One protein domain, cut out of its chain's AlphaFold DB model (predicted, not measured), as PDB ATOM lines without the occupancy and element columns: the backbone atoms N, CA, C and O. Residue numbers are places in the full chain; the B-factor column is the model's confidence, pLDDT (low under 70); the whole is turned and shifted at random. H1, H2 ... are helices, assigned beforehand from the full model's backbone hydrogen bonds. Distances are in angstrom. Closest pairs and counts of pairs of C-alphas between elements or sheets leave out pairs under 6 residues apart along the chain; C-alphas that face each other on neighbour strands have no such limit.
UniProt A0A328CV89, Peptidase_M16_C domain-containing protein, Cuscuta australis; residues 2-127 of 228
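This is residues 2 to 127 of the 228 residues of the protein "Peptidase_M16_C domain-containing protein" of Cuscuta australis (UniProt A0A328CV89). Little regular structure: a loose, open loop of chain with four separate helices, H1 toward one end of the long axis, H4 at the other, and H2 and H3 on an arch between them. Residues 101 to 127 run back from H4 to H1's end. The 126 printed residues include helices H1, H2, H3, H4 in chain order and no named strand; the class is all helix, with 42 residues in named elements. The whole is only just extended, close to loose, with radius of gyration of the C-alphas 20.8 A and spans of 59 by 36 by 34 A.

H1, residues 10 to 22, is 18.6 A long and begins at C-alpha 10 (14.436, -58.131, 19.963). H2 is residues 54 to 59, 8.6 A; H3 is residues 62 to 72, 15.6 A. H4, residues 89 to 100, 16.7 A, ends at C-alpha 100 (15.807, -23.217, 51.647).

H1 touches no helix; H2, H3 and H4 likewise. Residues 55 to 70 and 83 to 91 stand free. In each helix, every O i to N i+4 pair is within hydrogen-bond range.

The C-alphas of Asn 35 and Asp 88, the two farthest apart, are 60.0 A apart. The printed part has no cut. H1 to H2 and H3 to H4 are long links; H2 to H3 is tight. Residues 2 to 8, 27 to 52 and 107 have pLDDT under 70.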
ATOM      1  N   GLU A   2      28.329 -53.801  30.113       39.03
ATOM      2  CA  GLU A   2      27.382 -53.574  28.999       39.03
ATOM      3  C   GLU A   2      26.082 -54.394  29.108       39.03
ATOM      4  O   GLU A   2      25.088 -54.067  28.475       39.03
ATOM      5  N   GLU A   3      26.103 -55.445  29.925       32.78
ATOM      6  CA  GLU A   3      25.058 -56.467  30.071       32.78
ATOM      7  C   GLU A   3      23.857 -56.030  30.935       32.78
ATOM      8  O   GLU A   3      22.847 -56.716  30.970       32.78
ATOM      9  N   CYS A   4      23.920 -54.868  31.598       39.19
ATOM     10  CA  CYS A   4      22.810 -54.323  32.402       39.19
ATOM     11  C   CYS A   4      21.910 -53.350  31.617       39.19
ATOM     12  O   CYS A   4      21.321 -52.450  32.211       39.19
ATOM     13  N   ARG A   5      21.852 -53.463  30.286       54.09
ATOM     14  CA  ARG A   5      20.926 -52.686  29.449       54.09
ATOM     15  C   ARG A   5      19.735 -53.581  29.125       54.09
ATOM     16  O   ARG A   5      19.879 -54.482  28.305       54.09
ATOM     17  N   GLU A   6      18.610 -53.347  29.802       46.44
ATOM     18  CA  GLU A   6      17.381 -54.159  29.715       46.44
ATOM     19  C   GLU A   6      16.836 -54.288  28.276       46.44
ATOM     20  O   GLU A   6      16.215 -55.294  27.951       46.44
ATOM     21  N   ASP A   7      17.203 -53.369  27.374       53.03
ATOM     22  CA  ASP A   7      16.592 -53.244  26.045       53.03
ATOM     23  C   ASP A   7      17.476 -53.720  24.869       53.03
ATOM     24  O   ASP A   7      17.326 -53.263  23.736       53.03
ATOM     25  N   ARG A   8      18.448 -54.619  25.099       63.75
ATOM     26  CA  ARG A   8      19.244 -55.224  24.001       63.75
ATOM     27  C   ARG A   8      18.577 -56.453  23.356       63.75
ATOM     28  O   ARG A   8      19.197 -57.076  22.497       63.75
ATOM     29  N   ASN A   9      17.357 -56.815  23.745       71.31
ATOM     30  CA  ASN A   9      16.601 -57.915  23.140       71.31
ATOM     31  C   ASN A   9      15.899 -57.478  21.834       71.31
ATOM     32  O   ASN A   9      16.030 -56.334  21.393       71.31
ATOM     33  N   ALA A  10      15.193 -58.407  21.186       76.19
ATOM     34  CA  ALA A  10      14.436 -58.131  19.963       76.19
ATOM     35  C   ALA A  10      13.422 -56.990  20.150       76.19
ATOM     36  O   ALA A  10      13.334 -56.102  19.302       76.19
ATOM     37  N   ASP A  11      12.717 -56.983  21.284       73.44
ATOM     38  CA  ASP A  11      11.666 -56.011  21.590       73.44
ATOM     39  C   ASP A  11      12.207 -54.580  21.668       73.44
ATOM     40  O   ASP A  11      11.664 -53.687  21.019       73.44
ATOM     41  N   GLY A  12      13.333 -54.363  22.357       74.25
ATOM     42  CA  GLY A  12      13.958 -53.040  22.440       74.25
ATOM     43  C   GLY A  12      14.366 -52.483  21.071       74.25
ATOM     44  O   GLY A  12      14.197 -51.293  20.801       74.25
ATOM     45  N   ARG A  13      14.829 -53.347  20.154       78.38
ATOM     46  CA  ARG A  13      15.178 -52.943  18.777       78.38
ATOM     47  C   ARG A  13      13.943 -52.630  17.930       78.38
ATOM     48  O   ARG A  13      13.981 -51.709  17.111       78.38
ATOM     49  N   ILE A  14      12.849 -53.368  18.131       77.56
ATOM     50  CA  ILE A  14      11.553 -53.096  17.495       77.56
ATOM     51  C   ILE A  14      11.006 -51.740  17.964       77.56
ATOM     52  O   ILE A  14      10.580 -50.931  17.133       77.56
ATOM     53  N   GLU A  15      11.065 -51.458  19.267       75.50
ATOM     54  CA  GLU A  15      10.656 -50.164  19.825       75.50
ATOM     55  C   GLU A  15      11.514 -49.011  19.295       75.50
ATOM     56  O   GLU A  15      10.976 -47.974  18.902       75.50
ATOM     57  N   ASP A  16      12.834 -49.186  19.198       75.94
ATOM     58  CA  ASP A  16      13.723 -48.171  18.626       75.94
ATOM     59  C   ASP A  16      13.317 -47.804  17.191       75.94
ATOM     60  O   ASP A  16      13.219 -46.621  16.844       75.94
ATOM     61  N   ALA A  17      13.028 -48.805  16.352       80.25
ATOM     62  CA  ALA A  17      12.590 -48.586  14.976       80.25
ATOM     63  C   ALA A  17      11.266 -47.802  14.904       80.25
ATOM     64  O   ALA A  17      11.118 -46.906  14.062       80.25
ATOM     65  N   HIS A  18      10.322 -48.093  15.803       82.56
ATOM     66  CA  HIS A  18       9.078 -47.330  15.941       82.56
ATOM     67  C   HIS A  18       9.338 -45.882  16.355       82.56
ATOM     68  O   HIS A  18       8.837 -44.959  15.704       82.56
ATOM     69  N   TRP A  19      10.159 -45.656  17.382       78.38
ATOM     70  CA  TRP A  19      10.422 -44.315  17.895       78.38
ATOM     71  C   TRP A  19      11.166 -43.428  16.899       78.38
ATOM     72  O   TRP A  19      10.913 -42.219  16.858       78.38
ATOM     73  N   VAL A  20      12.041 -43.999  16.062       81.19
ATOM     74  CA  VAL A  20      12.682 -43.269  14.952       81.19
ATOM     75  C   VAL A  20      11.622 -42.694  14.019       81.19
ATOM     76  O   VAL A  20      11.657 -41.496  13.724       81.19
ATOM     77  N   LEU A  21      10.665 -43.524  13.600       85.00
ATOM     78  CA  LEU A  21       9.585 -43.123  12.703       85.00
ATOM     79  C   LEU A  21       8.660 -42.096  13.372       85.00
ATOM     80  O   LEU A  21       8.347 -41.052  12.794       85.00
ATOM     81  N   MET A  22       8.288 -42.348  14.629       83.62
ATOM     82  CA  MET A  22       7.436 -41.458  15.413       83.62
ATOM     83  C   MET A  22       8.075 -40.095  15.648       83.62
ATOM     84  O   MET A  22       7.397 -39.081  15.570       83.62
ATOM     85  N   MET A  23       9.374 -40.002  15.903       81.44
ATOM     86  CA  MET A  23      10.019 -38.722  16.225       81.44
ATOM     87  C   MET A  23      10.626 -38.013  15.009       81.44
ATOM     88  O   MET A  23      11.257 -36.959  15.163       81.44
ATOM     89  N   GLU A  24      10.442 -38.547  13.802       81.25
ATOM     90  CA  GLU A  24      11.007 -37.992  12.577       81.25
ATOM     91  C   GLU A  24      10.555 -36.538  12.334       81.25
ATOM     92  O   GLU A  24       9.365 -36.206  12.348       81.25
ATOM     93  N   GLY A  25      11.540 -35.662  12.097       73.56
ATOM     94  CA  GLY A  25      11.363 -34.216  11.925       73.56
ATOM     95  C   GLY A  25      11.578 -33.391  13.203       73.56
ATOM     96  O   GLY A  25      11.740 -32.173  13.123       73.56
ATOM     97  N   SER A  26      11.645 -34.020  14.381       72.31
ATOM     98  CA  SER A  26      11.914 -33.313  15.642       72.31
ATOM     99  C   SER A  26      13.393 -32.921  15.791       72.31
ATOM    100  O   SER A  26      14.311 -33.674  15.446       72.31
ATOM    101  N   LYS A  27      13.667 -31.748  16.389       55.09
ATOM    102  CA  LYS A  27      15.032 -31.271  16.726       55.09
ATOM    103  C   LYS A  27      15.621 -32.000  17.953       55.09
ATOM    104  O   LYS A  27      16.183 -31.397  18.855       55.09
ATOM    105  N   GLY A  28      15.500 -33.319  17.969       50.66
ATOM    106  CA  GLY A  28      16.113 -34.276  18.898       50.66
ATOM    107  C   GLY A  28      16.366 -35.636  18.230       50.66
ATOM    108  O   GLY A  28      17.057 -36.482  18.795       50.66
ATOM    109  N   CYS A  29      15.879 -35.797  16.995       41.78
ATOM    110  CA  CYS A  29      15.892 -37.006  16.192       41.78
ATOM    111  C   CYS A  29      16.478 -36.675  14.805       41.78
ATOM    112  O   CYS A  29      15.765 -36.544  13.816       41.78
ATOM    113  N   ARG A  30      17.792 -36.420  14.715       31.28
ATOM    114  CA  ARG A  30      18.474 -36.347  13.404       31.28
ATOM    115  C   ARG A  30      19.118 -37.698  13.119       31.28
ATOM    116  O   ARG A  30      19.925 -38.147  13.926       31.28
ATOM    117  N   MET A  31      18.787 -38.303  11.984       32.53
ATOM    118  CA  MET A  31      19.367 -39.550  11.471       32.53
ATOM    119  C   MET A  31      20.906 -39.505  11.471       32.53
ATOM    120  O   MET A  31      21.502 -38.534  11.002       32.53
ATOM    121  N   LEU A  32      21.550 -40.554  11.979       27.31
ATOM    122  CA  LEU A  32      22.843 -41.004  11.467       27.31
ATOM    123  C   LEU A  32      22.609 -42.422  10.961       27.31
ATOM    124  O   LEU A  32      22.656 -43.371  11.733       27.31
ATOM    125  N   PHE A  33      22.319 -42.556   9.668       29.67
ATOM    126  CA  PHE A  33      22.532 -43.834   9.005       29.67
ATOM    127  C   PHE A  33      24.045 -44.049   8.946       29.67
ATOM    128  O   PHE A  33      24.759 -43.311   8.270       29.67
ATOM    129  N   GLY A  34      24.532 -45.007   9.726       25.19
ATOM    130  CA  GLY A  34      25.944 -45.352   9.791       25.19
ATOM    131  C   GLY A  34      26.167 -46.479  10.783       25.19
ATOM    132  O   GLY A  34      26.309 -46.216  11.967       25.19
ATOM    133  N   ASN A  35      26.149 -47.710  10.269       26.86
ATOM    134  CA  ASN A  35      26.661 -48.956  10.845       26.86
ATOM    135  C   ASN A  35      26.911 -48.960  12.366       26.86
ATOM    136  O   ASN A  35      28.015 -48.660  12.819       26.86
ATOM    137  N   GLY A  36      25.913 -49.440  13.111       30.53
ATOM    138  CA  GLY A  36      26.107 -50.045  14.425       30.53
ATOM    139  C   GLY A  36      25.716 -49.191  15.637       30.53
ATOM    140  O   GLY A  36      26.186 -48.073  15.805       30.53
ATOM    141  N   PHE A  37      24.969 -49.853  16.527       34.00
ATOM    142  CA  PHE A  37      24.922 -49.672  17.985       34.00
ATOM    143  C   PHE A  37      24.027 -48.575  18.608       34.00
ATOM    144  O   PHE A  37      24.363 -47.396  18.589       34.00
ATOM    145  N   GLU A  38      23.001 -49.089  19.318       37.59
ATOM    146  CA  GLU A  38      22.325 -48.610  20.551       37.59
ATOM    147  C   GLU A  38      21.512 -47.299  20.453       37.59
ATOM    148  O   GLU A  38      21.916 -46.354  19.785       37.59
ATOM    149  N   ILE A  39      20.375 -47.117  21.141       36.56
ATOM    150  CA  ILE A  39      20.012 -47.428  22.536       36.56
ATOM    151  C   ILE A  39      18.460 -47.258  22.665       36.56
ATOM    152  O   ILE A  39      17.970 -46.238  22.178       36.56
ATOM    153  N   SER A  40      17.746 -48.113  23.421       34.69
ATOM    154  CA  SER A  40      16.392 -47.825  23.952       34.69
ATOM    155  C   SER A  40      16.443 -47.475  25.449       34.69
ATOM    156  O   SER A  40      17.351 -47.896  26.170       34.69
ATOM    157  N   SER A  41      15.527 -46.594  25.864       34.62
ATOM    158  CA  SER A  41      14.902 -46.532  27.193       34.62
ATOM    159  C   SER A  41      13.969 -45.312  27.214       34.62
ATOM    160  O   SER A  41      14.407 -44.177  27.414       34.62
ATOM    161  N   TYR A  42      12.687 -45.562  26.935       37.34
ATOM    162  CA  TYR A  42      11.523 -44.821  27.447       37.34
ATOM    163  C   TYR A  42      11.629 -43.264  27.434       37.34
ATOM    164  O   TYR A  42      12.007 -42.635  28.422       37.34
ATOM    165  N   TYR A  43      11.197 -42.629  26.330       45.91
ATOM    166  CA  TYR A  43      10.974 -41.170  26.131       45.91
ATOM    167  C   TYR A  43      12.194 -40.250  25.816       45.91
ATOM    168  O   TYR A  43      13.349 -40.656  25.747       45.91
ATOM    169  N   PRO A  44      11.959 -38.969  25.458       43.00
ATOM    170  CA  PRO A  44      11.856 -38.442  24.110       43.00
ATOM    171  C   PRO A  44      13.152 -37.736  23.692       43.00
ATOM    172  O   PRO A  44      13.382 -36.546  23.913       43.00
ATOM    173  N   SER A  45      14.053 -38.499  23.099       47.28
ATOM    174  CA  SER A  45      14.874 -38.142  21.943       47.28
ATOM    175  C   SER A  45      15.950 -39.204  21.858       47.28
ATOM    176  O   SER A  45      16.744 -39.376  22.778       47.28
ATOM    177  N   ILE A  46      16.018 -39.874  20.717       50.06
ATOM    178  CA  ILE A  46      16.938 -40.991  20.449       50.06
ATOM    179  C   ILE A  46      18.412 -40.576  20.662       50.06
ATOM    180  O   ILE A  46      19.302 -41.393  20.851       50.06
ATOM    181  N   ARG A  47      18.692 -39.265  20.721       55.56
ATOM    182  CA  ARG A  47      20.012 -38.686  21.016       55.56
ATOM    183  C   ARG A  47      20.238 -38.234  22.470       55.56
ATOM    184  O   ARG A  47      21.328 -37.731  22.767       55.56
ATOM    185  N   ARG A  48      19.256 -38.308  23.379       62.59
ATOM    186  CA  ARG A  48      19.377 -37.799  24.767       62.59
ATOM    187  C   ARG A  48      18.875 -38.734  25.852       62.59
ATOM    188  O   ARG A  48      18.434 -38.267  26.898       62.59
ATOM    189  N   LEU A  49      19.051 -40.024  25.638       67.00
ATOM    190  CA  LEU A  49      18.761 -41.014  26.662       67.00
ATOM    191  C   LEU A  49      19.537 -40.703  27.951       67.00
ATOM    192  O   LEU A  49      20.719 -40.335  27.856       67.00
ATOM    193  N   PRO A  50      18.906 -40.823  29.136       68.50
ATOM    194  CA  PRO A  50      19.536 -40.484  30.412       68.50
ATOM    195  C   PRO A  50      20.865 -41.208  30.633       68.50
ATOM    196  O   PRO A  50      21.828 -40.595  31.092       68.50
ATOM    197  N   ILE A  51      20.940 -42.477  30.218       67.94
ATOM    198  CA  ILE A  51      22.140 -43.311  30.344       67.94
ATOM    199  C   ILE A  51      23.311 -42.824  29.473       67.94
ATOM    200  O   ILE A  51      24.467 -43.058  29.814       67.94
ATOM    201  N   ARG A  52      23.023 -42.080  28.393       67.31
ATOM    202  CA  ARG A  52      23.992 -41.565  27.409       67.31
ATOM    203  C   ARG A  52      24.891 -42.660  26.809       67.31
ATOM    204  O   ARG A  52      24.718 -43.855  27.020       67.31
ATOM    205  N   VAL A  53      25.840 -42.235  25.976       78.25
ATOM    206  CA  VAL A  53      26.818 -43.125  25.338       78.25
ATOM    207  C   VAL A  53      28.008 -43.369  26.263       78.25
ATOM    208  O   VAL A  53      28.515 -42.442  26.900       78.25
ATOM    209  N   GLU A  54      28.513 -44.602  26.280       78.19
ATOM    210  CA  GLU A  54      29.612 -45.029  27.158       78.19
ATOM    211  C   GLU A  54      30.863 -44.153  27.006       78.19
ATOM    212  O   GLU A  54      31.512 -43.791  27.989       78.19
ATOM    213  N   LYS A  55      31.167 -43.735  25.771       81.56
ATOM    214  CA  LYS A  55      32.286 -42.835  25.480       81.56
ATOM    215  C   LYS A  55      32.227 -41.553  26.312       81.56
ATOM    216  O   LYS A  55      33.263 -41.108  26.792       81.56
ATOM    217  N   VAL A  56      31.044 -40.961  26.495       84.25
ATOM    218  CA  VAL A  56      30.884 -39.741  27.303       84.25
ATOM    219  C   VAL A  56      31.117 -40.053  28.776       84.25
ATOM    220  O   VAL A  56      31.863 -39.329  29.424       84.25
ATOM    221  N   ILE A  57      30.571 -41.161  29.281       84.19
ATOM    222  CA  ILE A  57      30.758 -41.591  30.676       84.19
ATOM    223  C   ILE A  57      32.249 -41.769  30.994       84.19
ATOM    224  O   ILE A  57      32.729 -41.290  32.015       84.19
ATOM    225  N   LYS A  58      33.001 -42.407  30.090       85.94
ATOM    226  CA  LYS A  58      34.435 -42.683  30.268       85.94
ATOM    227  C   LYS A  58      35.342 -41.458  30.114       85.94
ATOM    228  O   LYS A  58      36.491 -41.518  30.541       85.94
ATOM    229  N   THR A  59      34.880 -40.382  29.473       91.69
ATOM    230  CA  THR A  59      35.743 -39.244  29.087       91.69
ATOM    231  C   THR A  59      35.326 -37.896  29.669       91.69
ATOM    232  O   THR A  59      36.075 -36.928  29.536       91.69
ATOM    233  N   VAL A  60      34.155 -37.800  30.305       93.00
ATOM    234  CA  VAL A  60      33.663 -36.540  30.871       93.00
ATOM    235  C   VAL A  60      34.598 -36.033  31.970       93.00
ATOM    236  O   VAL A  60      35.000 -36.772  32.867       93.00
ATOM    237  N   SER A  61      34.953 -34.750  31.905       94.88
ATOM    238  CA  SER A  61      35.808 -34.134  32.915       94.88
ATOM    239  C   SER A  61      34.999 -33.658  34.129       94.88
ATOM    240  O   SER A  61      33.838 -33.255  33.982       94.88
ATOM    241  N   PRO A  62      35.606 -33.606  35.329       95.00
ATOM    242  CA  PRO A  62      34.956 -33.050  36.516       95.00
ATOM    243  C   PRO A  62      34.445 -31.616  36.314       95.00
ATOM    244  O   PRO A  62      33.402 -31.246  36.849       95.00
ATOM    245  N   GLN A  63      35.145 -30.809  35.508       95.75
ATOM    246  CA  GLN A  63      34.753 -29.431  35.208       95.75
ATOM    247  C   GLN A  63      33.430 -29.366  34.437       95.75
ATOM    248  O   GLN A  63      32.595 -28.516  34.738       95.75
ATOM    249  N   ILE A  64      33.210 -30.275  33.480       93.50
ATOM    250  CA  ILE A  64      31.956 -30.340  32.714       93.50
ATOM    251  C   ILE A  64      30.789 -30.705  33.635       93.50
ATOM    252  O   ILE A  64      29.732 -30.080  33.561       93.50
ATOM    253  N   VAL A  65      30.987 -31.677  34.529       93.19
ATOM    254  CA  VAL A  65      29.956 -32.095  35.493       93.19
ATOM    255  C   VAL A  65      29.617 -30.955  36.454       93.19
ATOM    256  O   VAL A  65      28.442 -30.659  36.663       93.19
ATOM    257  N   LYS A  66      30.634 -30.264  36.985       94.00
ATOM    258  CA  LYS A  66      30.438 -29.109  37.870       94.00
ATOM    259  C   LYS A  66      29.685 -27.981  37.166       94.00
ATOM    260  O   LYS A  66      28.723 -27.463  37.720       94.00
ATOM    261  N   HIS A  67      30.057 -27.664  35.928       91.75
ATOM    262  CA  HIS A  67      29.361 -26.649  35.142       91.75
ATOM    263  C   HIS A  67      27.902 -27.035  34.857       91.75
ATOM    264  O   HIS A  67      27.015 -26.190  34.917       91.75
ATOM    265  N   PHE A  68      27.626 -28.313  34.582       90.19
ATOM    266  CA  PHE A  68      26.256 -28.801  34.420       90.19
ATOM    267  C   PHE A  68      25.441 -28.641  35.711       90.19
ATOM    268  O   PHE A  68      24.310 -28.160  35.658       90.19
ATOM    269  N   TYR A  69      26.021 -29.001  36.860       91.38
ATOM    270  CA  TYR A  69      25.391 -28.820  38.167       91.38
ATOM    271  C   TYR A  69      25.085 -27.343  38.431       91.38
ATOM    272  O   TYR A  69      23.931 -26.989  38.644       91.38
ATOM    273  N   GLU A  70      26.081 -26.464  38.310       88.75
ATOM    274  CA  GLU A  70      25.916 -25.018  38.499       88.75
ATOM    275  C   GLU A  70      24.893 -24.415  37.533       88.75
ATOM    276  O   GLU A  70      24.174 -23.490  37.895       88.75
ATOM    277  N   LYS A  71      24.779 -24.943  36.312       86.75
ATOM    278  CA  LYS A  71      23.816 -24.455  35.326       86.75
ATOM    279  C   LYS A  71      22.371 -24.852  35.643       86.75
ATOM    280  O   LYS A  71      21.477 -24.030  35.463       86.75
ATOM    281  N   TRP A  72      22.129 -26.100  36.052       86.88
ATOM    282  CA  TRP A  72      20.768 -26.651  36.145       86.88
ATOM    283  C   TRP A  72      20.236 -26.804  37.574       86.88
ATOM    284  O   TRP A  72      19.028 -26.662  37.764       86.88
ATOM    285  N   TYR A  73      21.095 -27.039  38.575       89.19
ATOM    286  CA  TYR A  73      20.709 -27.215  39.984       89.19
ATOM    287  C   TYR A  73      20.527 -25.864  40.679       89.19
ATOM    288  O   TYR A  73      21.223 -25.500  41.624       89.19
ATOM    289  N   GLN A  74      19.546 -25.122  40.185       86.25
ATOM    290  CA  GLN A  74      19.191 -23.781  40.622       86.25
ATOM    291  C   GLN A  74      17.840 -23.834  41.329       86.25
ATOM    292  O   GLN A  74      16.957 -24.563  40.892       86.25
ATOM    293  N   LEU A  75      17.667 -23.083  42.418       86.06
ATOM    294  CA  LEU A  75      16.483 -23.192  43.284       86.06
ATOM    295  C   LEU A  75      15.173 -22.923  42.549       86.06
ATOM    296  O   LEU A  75      14.195 -23.609  42.809       86.06
ATOM    297  N   GLN A  76      15.158 -21.992  41.594       84.56
ATOM    298  CA  GLN A  76      13.963 -21.751  40.776       84.56
ATOM    299  C   GLN A  76      13.597 -22.919  39.836       84.56
ATOM    300  O   GLN A  76      12.484 -22.956  39.325       84.56
ATOM    301  N   ASN A  77      14.524 -23.855  39.597       86.19
ATOM    302  CA  ASN A  77      14.298 -25.087  38.834       86.19
ATOM    303  C   ASN A  77      14.027 -26.293  39.757       86.19
ATOM    304  O   ASN A  77      13.972 -27.425  39.278       86.19
ATOM    305  N   MET A  78      13.918 -26.087  41.075       87.88
ATOM    306  CA  MET A  78      13.715 -27.149  42.059       87.88
ATOM    307  C   MET A  78      12.318 -27.072  42.671       87.88
ATOM    308  O   MET A  78      11.805 -25.995  42.961       87.88
ATOM    309  N   ALA A  79      11.742 -28.238  42.946       91.00
ATOM    310  CA  ALA A  79      10.560 -28.387  43.783       91.00
ATOM    311  C   ALA A  79      10.901 -29.314  44.955       91.00
ATOM    312  O   ALA A  79      11.527 -30.357  44.762       91.00
ATOM    313  N   VAL A  80      10.494 -28.934  46.166       91.00
ATOM    314  CA  VAL A  80      10.582 -29.792  47.354       91.00
ATOM    315  C   VAL A  80       9.189 -30.341  47.624       91.00
ATOM    316  O   VAL A  80       8.253 -29.573  47.829       91.00
ATOM    317  N   ILE A  81       9.060 -31.664  47.608       93.25
ATOM    318  CA  ILE A  81       7.793 -32.365  47.815       93.25
ATOM    319  C   ILE A  81       7.926 -33.194  49.095       93.25
ATOM    320  O   ILE A  81       8.821 -34.031  49.198       93.25
ATOM    321  N   ALA A  82       7.046 -32.952  50.067       93.19
ATOM    322  CA  ALA A  82       6.972 -33.698  51.319       93.19
ATOM    323  C   ALA A  82       5.607 -34.390  51.412       93.19
ATOM    324  O   ALA A  82       4.576 -33.721  51.440       93.19
ATOM    325  N   VAL A  83       5.605 -35.724  51.451       94.56
ATOM    326  CA  VAL A  83       4.396 -36.555  51.564       94.56
ATOM    327  C   VAL A  83       4.605 -37.544  52.702       94.56
ATOM    328  O   VAL A  83       5.598 -38.267  52.718       94.56
ATOM    329  N   GLY A  84       3.682 -37.566  53.654       93.00
ATOM    330  CA  GLY A  84       3.767 -38.428  54.825       93.00
ATOM    331  C   GLY A  84       2.713 -38.076  55.867       93.00
ATOM    332  O   GLY A  84       1.943 -37.131  55.692       93.00
ATOM    333  N   ASP A  85       2.697 -38.852  56.948       94.81
ATOM    334  CA  ASP A  85       1.858 -38.596  58.117       94.81
ATOM    335  C   ASP A  85       2.539 -37.553  59.015       94.81
ATOM    336  O   ASP A  85       3.364 -37.872  59.873       94.81
ATOM    337  N   PHE A  86       2.272 -36.279  58.729       95.25
ATOM    338  CA  PHE A  86       2.815 -35.164  59.495       95.25
ATOM    339  C   PHE A  86       1.792 -34.713  60.541       95.25
ATOM    340  O   PHE A  86       0.764 -34.143  60.167       95.25
ATOM    341  N   PRO A  87       2.070 -34.888  61.845       89.69
ATOM    342  CA  PRO A  87       1.147 -34.459  62.893       89.69
ATOM    343  C   PRO A  87       1.038 -32.927  62.991       89.69
ATOM    344  O   PRO A  87       0.022 -32.416  63.451       89.69
ATOM    345  N   ASP A  88       2.065 -32.194  62.544       94.81
ATOM    346  CA  ASP A  88       2.069 -30.733  62.454       94.81
ATOM    347  C   ASP A  88       2.636 -30.263  61.105       94.81
ATOM    348  O   ASP A  88       3.845 -30.289  60.867       94.81
ATOM    349  N   ILE A  89       1.748 -29.790  60.230       94.31
ATOM    350  CA  ILE A  89       2.086 -29.275  58.897       94.31
ATOM    351  C   ILE A  89       2.957 -28.013  58.996       94.31
ATOM    352  O   ILE A  89       3.820 -27.790  58.141       94.31
ATOM    353  N   GLN A  90       2.772 -27.193  60.036       95.44
ATOM    354  CA  GLN A  90       3.497 -25.932  60.166       95.44
ATOM    355  C   GLN A  90       4.984 -26.178  60.432       95.44
ATOM    356  O   GLN A  90       5.823 -25.547  59.788       95.44
ATOM    357  N   SER A  91       5.316 -27.168  61.269       94.62
ATOM    358  CA  SER A  91       6.707 -27.586  61.493       94.62
ATOM    359  C   SER A  91       7.439 -27.965  60.198       94.62
ATOM    360  O   SER A  91       8.598 -27.594  60.006       94.62
ATOM    361  N   VAL A  92       6.761 -28.641  59.262       95.19
ATOM    362  CA  VAL A  92       7.336 -29.039  57.966       95.19
ATOM    363  C   VAL A  92       7.604 -27.814  57.097       95.19
ATOM    364  O   VAL A  92       8.688 -27.681  56.523       95.19
ATOM    365  N   VAL A  93       6.647 -26.885  57.023       95.12
ATOM    366  CA  VAL A  93       6.815 -25.624  56.287       95.12
ATOM    367  C   VAL A  93       7.974 -24.809  56.861       95.12
ATOM    368  O   VAL A  93       8.779 -24.264  56.103       95.12
ATOM    369  N   ASP A  94       8.093 -24.747  58.184       95.62
ATOM    370  CA  ASP A  94       9.148 -23.995  58.856       95.62
ATOM    371  C   ASP A  94      10.525 -24.637  58.660       95.62
ATOM    372  O   ASP A  94      11.500 -23.920  58.436       95.62
ATOM    373  N   LEU A  95      10.617 -25.970  58.621       94.44
ATOM    374  CA  LEU A  95      11.840 -26.677  58.232       94.44
ATOM    375  C   LEU A  95      12.240 -26.362  56.787       94.44
ATOM    376  O   LEU A  95      13.401 -26.038  56.523       94.44
ATOM    377  N   ILE A  96      11.288 -26.386  55.849       94.19
ATOM    378  CA  ILE A  96      11.554 -26.038  54.445       94.19
ATOM    379  C   ILE A  96      12.063 -24.594  54.348       94.19
ATOM    380  O   ILE A  96      13.097 -24.343  53.726       94.19
ATOM    381  N   LYS A  97      11.405 -23.642  55.018       92.69
ATOM    382  CA  LYS A  97      11.862 -22.242  55.075       92.69
ATOM    383  C   LYS A  97      13.238 -22.115  55.723       92.69
ATOM    384  O   LYS A  97      14.075 -21.376  55.214       92.69
ATOM    385  N   THR A  98      13.499 -22.858  56.792       94.56
ATOM    386  CA  THR A  98      14.786 -22.840  57.496       94.56
ATOM    387  C   THR A  98      15.918 -23.327  56.598       94.56
ATOM    388  O   THR A  98      16.988 -22.729  56.604       94.56
ATOM    389  N   HIS A  99      15.706 -24.372  55.792       91.62
ATOM    390  CA  HIS A  99      16.761 -24.955  54.955       91.62
ATOM    391  C   HIS A  99      16.909 -24.312  53.567       91.62
ATOM    392  O   HIS A  99      18.008 -24.352  52.995       91.62
ATOM    393  N   PHE A 100      15.838 -23.734  53.020       91.00
ATOM    394  CA  PHE A 100      15.807 -23.217  51.647       91.00
ATOM    395  C   PHE A 100      15.473 -21.726  51.539       91.00
ATOM    396  O   PHE A 100      15.868 -21.104  50.558       91.00
ATOM    397  N   GLY A 101      14.809 -21.126  52.529       85.56
ATOM    398  CA  GLY A 101      14.242 -19.774  52.430       85.56
ATOM    399  C   GLY A 101      15.262 -18.635  52.345       85.56
ATOM    400  O   GLY A 101      14.942 -17.576  51.820       85.56
ATOM    401  N   TYR A 102      16.492 -18.844  52.820       83.19
ATOM    402  CA  TYR A 102      17.573 -17.852  52.718       83.19
ATOM    403  C   TYR A 102      18.382 -17.962  51.419       83.19
ATOM    404  O   TYR A 102      19.249 -17.127  51.160       83.19
ATOM    405  N   LYS A 103      18.166 -19.013  50.621       82.56
ATOM    406  CA  LYS A 103      18.954 -19.250  49.417       82.56
ATOM    407  C   LYS A 103      18.278 -18.564  48.227       82.56
ATOM    408  O   LYS A 103      17.087 -18.749  47.997       82.56
ATOM    409  N   ALA A 104      19.043 -17.793  47.461       76.25
ATOM    410  CA  ALA A 104      18.565 -17.117  46.259       76.25
ATOM    411  C   ALA A 104      19.221 -17.716  45.009       76.25
ATOM    412  O   ALA A 104      20.412 -18.035  45.016       76.25
ATOM    413  N   SER A 105      18.442 -17.855  43.938       73.75
ATOM    414  CA  SER A 105      18.980 -18.150  42.610       73.75
ATOM    415  C   SER A 105      19.591 -16.885  41.986       73.75
ATOM    416  O   SER A 105      19.110 -15.784  42.258       73.75
ATOM    417  N   PRO A 106      20.630 -17.012  41.140       75.00
ATOM    418  CA  PRO A 106      21.095 -15.913  40.302       75.00
ATOM    419  C   PRO A 106      19.950 -15.387  39.417       75.00
ATOM    420  O   PRO A 106      19.126 -16.190  38.976       75.00
ATOM    421  N   PRO A 107      19.902 -14.076  39.126       68.44
ATOM    422  CA  PRO A 107      18.814 -13.477  38.349       68.44
ATOM    423  C   PRO A 107      18.786 -13.939  36.884       68.44
ATOM    424  O   PRO A 107      17.712 -14.048  36.298       68.44
ATOM    425  N   ASP A 108      19.947 -14.258  36.307       74.12
ATOM    426  CA  ASP A 108      20.084 -14.603  34.891       74.12
ATOM    427  C   ASP A 108      20.208 -16.111  34.699       74.12
ATOM    428  O   ASP A 108      21.304 -16.675  34.628       74.12
ATOM    429  N   LEU A 109      19.060 -16.778  34.614       71.75
ATOM    430  CA  LEU A 109      19.016 -18.211  34.364       71.75
ATOM    431  C   LEU A 109      18.731 -18.520  32.898       71.75
ATOM    432  O   LEU A 109      17.901 -17.861  32.267       71.75
ATOM    433  N   PRO A 110      19.441 -19.508  32.319       75.19
ATOM    434  CA  PRO A 110      19.261 -19.840  30.923       75.19
ATOM    435  C   PRO A 110      17.827 -20.340  30.713       75.19
ATOM    436  O   PRO A 110      17.346 -21.151  31.512       75.19
ATOM    437  N   PRO A 111      17.145 -19.902  29.642       78.12
ATOM    438  CA  PRO A 111      15.799 -20.367  29.356       78.12
ATOM    439  C   PRO A 111      15.800 -21.883  29.157       78.12
ATOM    440  O   PRO A 111      16.743 -22.458  28.593       78.12
ATOM    441  N   LEU A 112      14.724 -22.533  29.604       77.75
ATOM    442  CA  LEU A 112      14.532 -23.956  29.365       77.75
ATOM    443  C   LEU A 112      14.450 -24.201  27.852       77.75
ATOM    444  O   LEU A 112      13.672 -23.545  27.156       77.75
ATOM    445  N   PRO A 113      15.264 -25.118  27.313       74.81
ATOM    446  CA  PRO A 113      15.291 -25.342  25.885       74.81
ATOM    447  C   PRO A 113      14.023 -26.083  25.447       74.81
ATOM    448  O   PRO A 113      13.726 -27.165  25.947       74.81
ATOM    449  N   TYR A 114      13.311 -25.512  24.478       75.19
ATOM    450  CA  TYR A 114      12.105 -26.095  23.895       75.19
ATOM    451  C   TYR A 114      12.424 -26.849  22.598       75.19
ATOM    452  O   TYR A 114      13.110 -26.327  21.715       75.19
ATOM    453  N   TYR A 115      11.918 -28.079  22.476       75.38
ATOM    454  CA  TYR A 115      12.118 -28.937  21.308       75.38
ATOM    455  C   TYR A 115      10.760 -29.354  20.746       75.38
ATOM    456  O   TYR A 115      10.163 -30.295  21.263       75.38
ATOM    457  N   PRO A 116      10.256 -28.673  19.703       75.19
ATOM    458  CA  PRO A 116       8.970 -29.032  19.132       75.19
ATOM    459  C   PRO A 116       9.050 -30.401  18.451       75.19
ATOM    460  O   PRO A 116      10.018 -30.709  17.740       75.19
ATOM    461  N   VAL A 117       7.999 -31.194  18.641       81.81
ATOM    462  CA  VAL A 117       7.735 -32.409  17.870       81.81
ATOM    463  C   VAL A 117       6.669 -32.054  16.834       81.81
ATOM    464  O   VAL A 117       5.535 -31.771  17.216       81.81
ATOM    465  N   PRO A 118       7.015 -31.992  15.536       84.12
ATOM    466  CA  PRO A 118       6.051 -31.619  14.514       84.12
ATOM    467  C   PRO A 118       5.014 -32.729  14.302       84.12
ATOM    468  O   PRO A 118       5.345 -33.923  14.270       84.12
ATOM    469  N   LEU A 119       3.764 -32.304  14.118       86.62
ATOM    470  CA  LEU A 119       2.709 -33.134  13.544       86.62
ATOM    471  C   LEU A 119       2.956 -33.309  12.037       86.62
ATOM    472  O   LEU A 119       3.671 -32.518  11.416       86.62
ATOM    473  N   HIS A 120       2.389 -34.362  11.459       88.88
ATOM    474  CA  HIS A 120       2.416 -34.623  10.023       88.88
ATOM    475  C   HIS A 120       1.084 -35.231   9.592       88.88
ATOM    476  O   HIS A 120       0.509 -36.026  10.327       88.88
ATOM    477  N   GLU A 121       0.641 -34.873   8.389       87.94
ATOM    478  CA  GLU A 121      -0.567 -35.432   7.764       87.94
ATOM    479  C   GLU A 121      -0.266 -36.735   7.009       87.94
ATOM    480  O   GLU A 121      -1.130 -37.583   6.818       87.94
ATOM    481  N   GLU A 122       0.976 -36.899   6.554       90.25
ATOM    482  CA  GLU A 122       1.369 -38.021   5.706       90.25
ATOM    483  C   GLU A 122       1.464 -39.320   6.512       90.25
ATOM    484  O   GLU A 122       2.077 -39.352   7.586       90.25
ATOM    485  N   THR A 123       0.916 -40.408   5.967       90.75
ATOM    486  CA  THR A 123       1.080 -41.749   6.531       90.75
ATOM    487  C   THR A 123       2.509 -42.224   6.314       90.75
ATOM    488  O   THR A 123       2.964 -42.382   5.180       90.75
ATOM    489  N   ARG A 124       3.213 -42.497   7.410       91.44
ATOM    490  CA  ARG A 124       4.561 -43.069   7.397       91.44
ATOM    491  C   ARG A 124       4.487 -44.522   7.836       91.44
ATOM    492  O   ARG A 124       3.737 -44.847   8.751       91.44
ATOM    493  N   PHE A 125       5.270 -45.385   7.203       90.75
ATOM    494  CA  PHE A 125       5.346 -46.796   7.561       90.75
ATOM    495  C   PHE A 125       6.799 -47.263   7.573       90.75
ATOM    496  O   PHE A 125       7.646 -46.743   6.847       90.75
ATOM    497  N   SER A 126       7.075 -48.254   8.408       89.62
ATOM    498  CA  SER A 126       8.348 -48.960   8.468       89.62
ATOM    499  C   SER A 126       8.055 -50.428   8.733       89.62
ATOM    500  O   SER A 126       7.133 -50.750   9.482       89.62
ATOM    501  N   CYS A 127       8.835 -51.308   8.115       89.25
ATOM    502  CA  CYS A 127       8.810 -52.734   8.396       89.25
ATOM    503  C   CYS A 127      10.159 -53.106   8.996       89.25
ATOM    504  O   CYS A 127      11.201 -52.842   8.396       89.25
TER     505      CYS A 127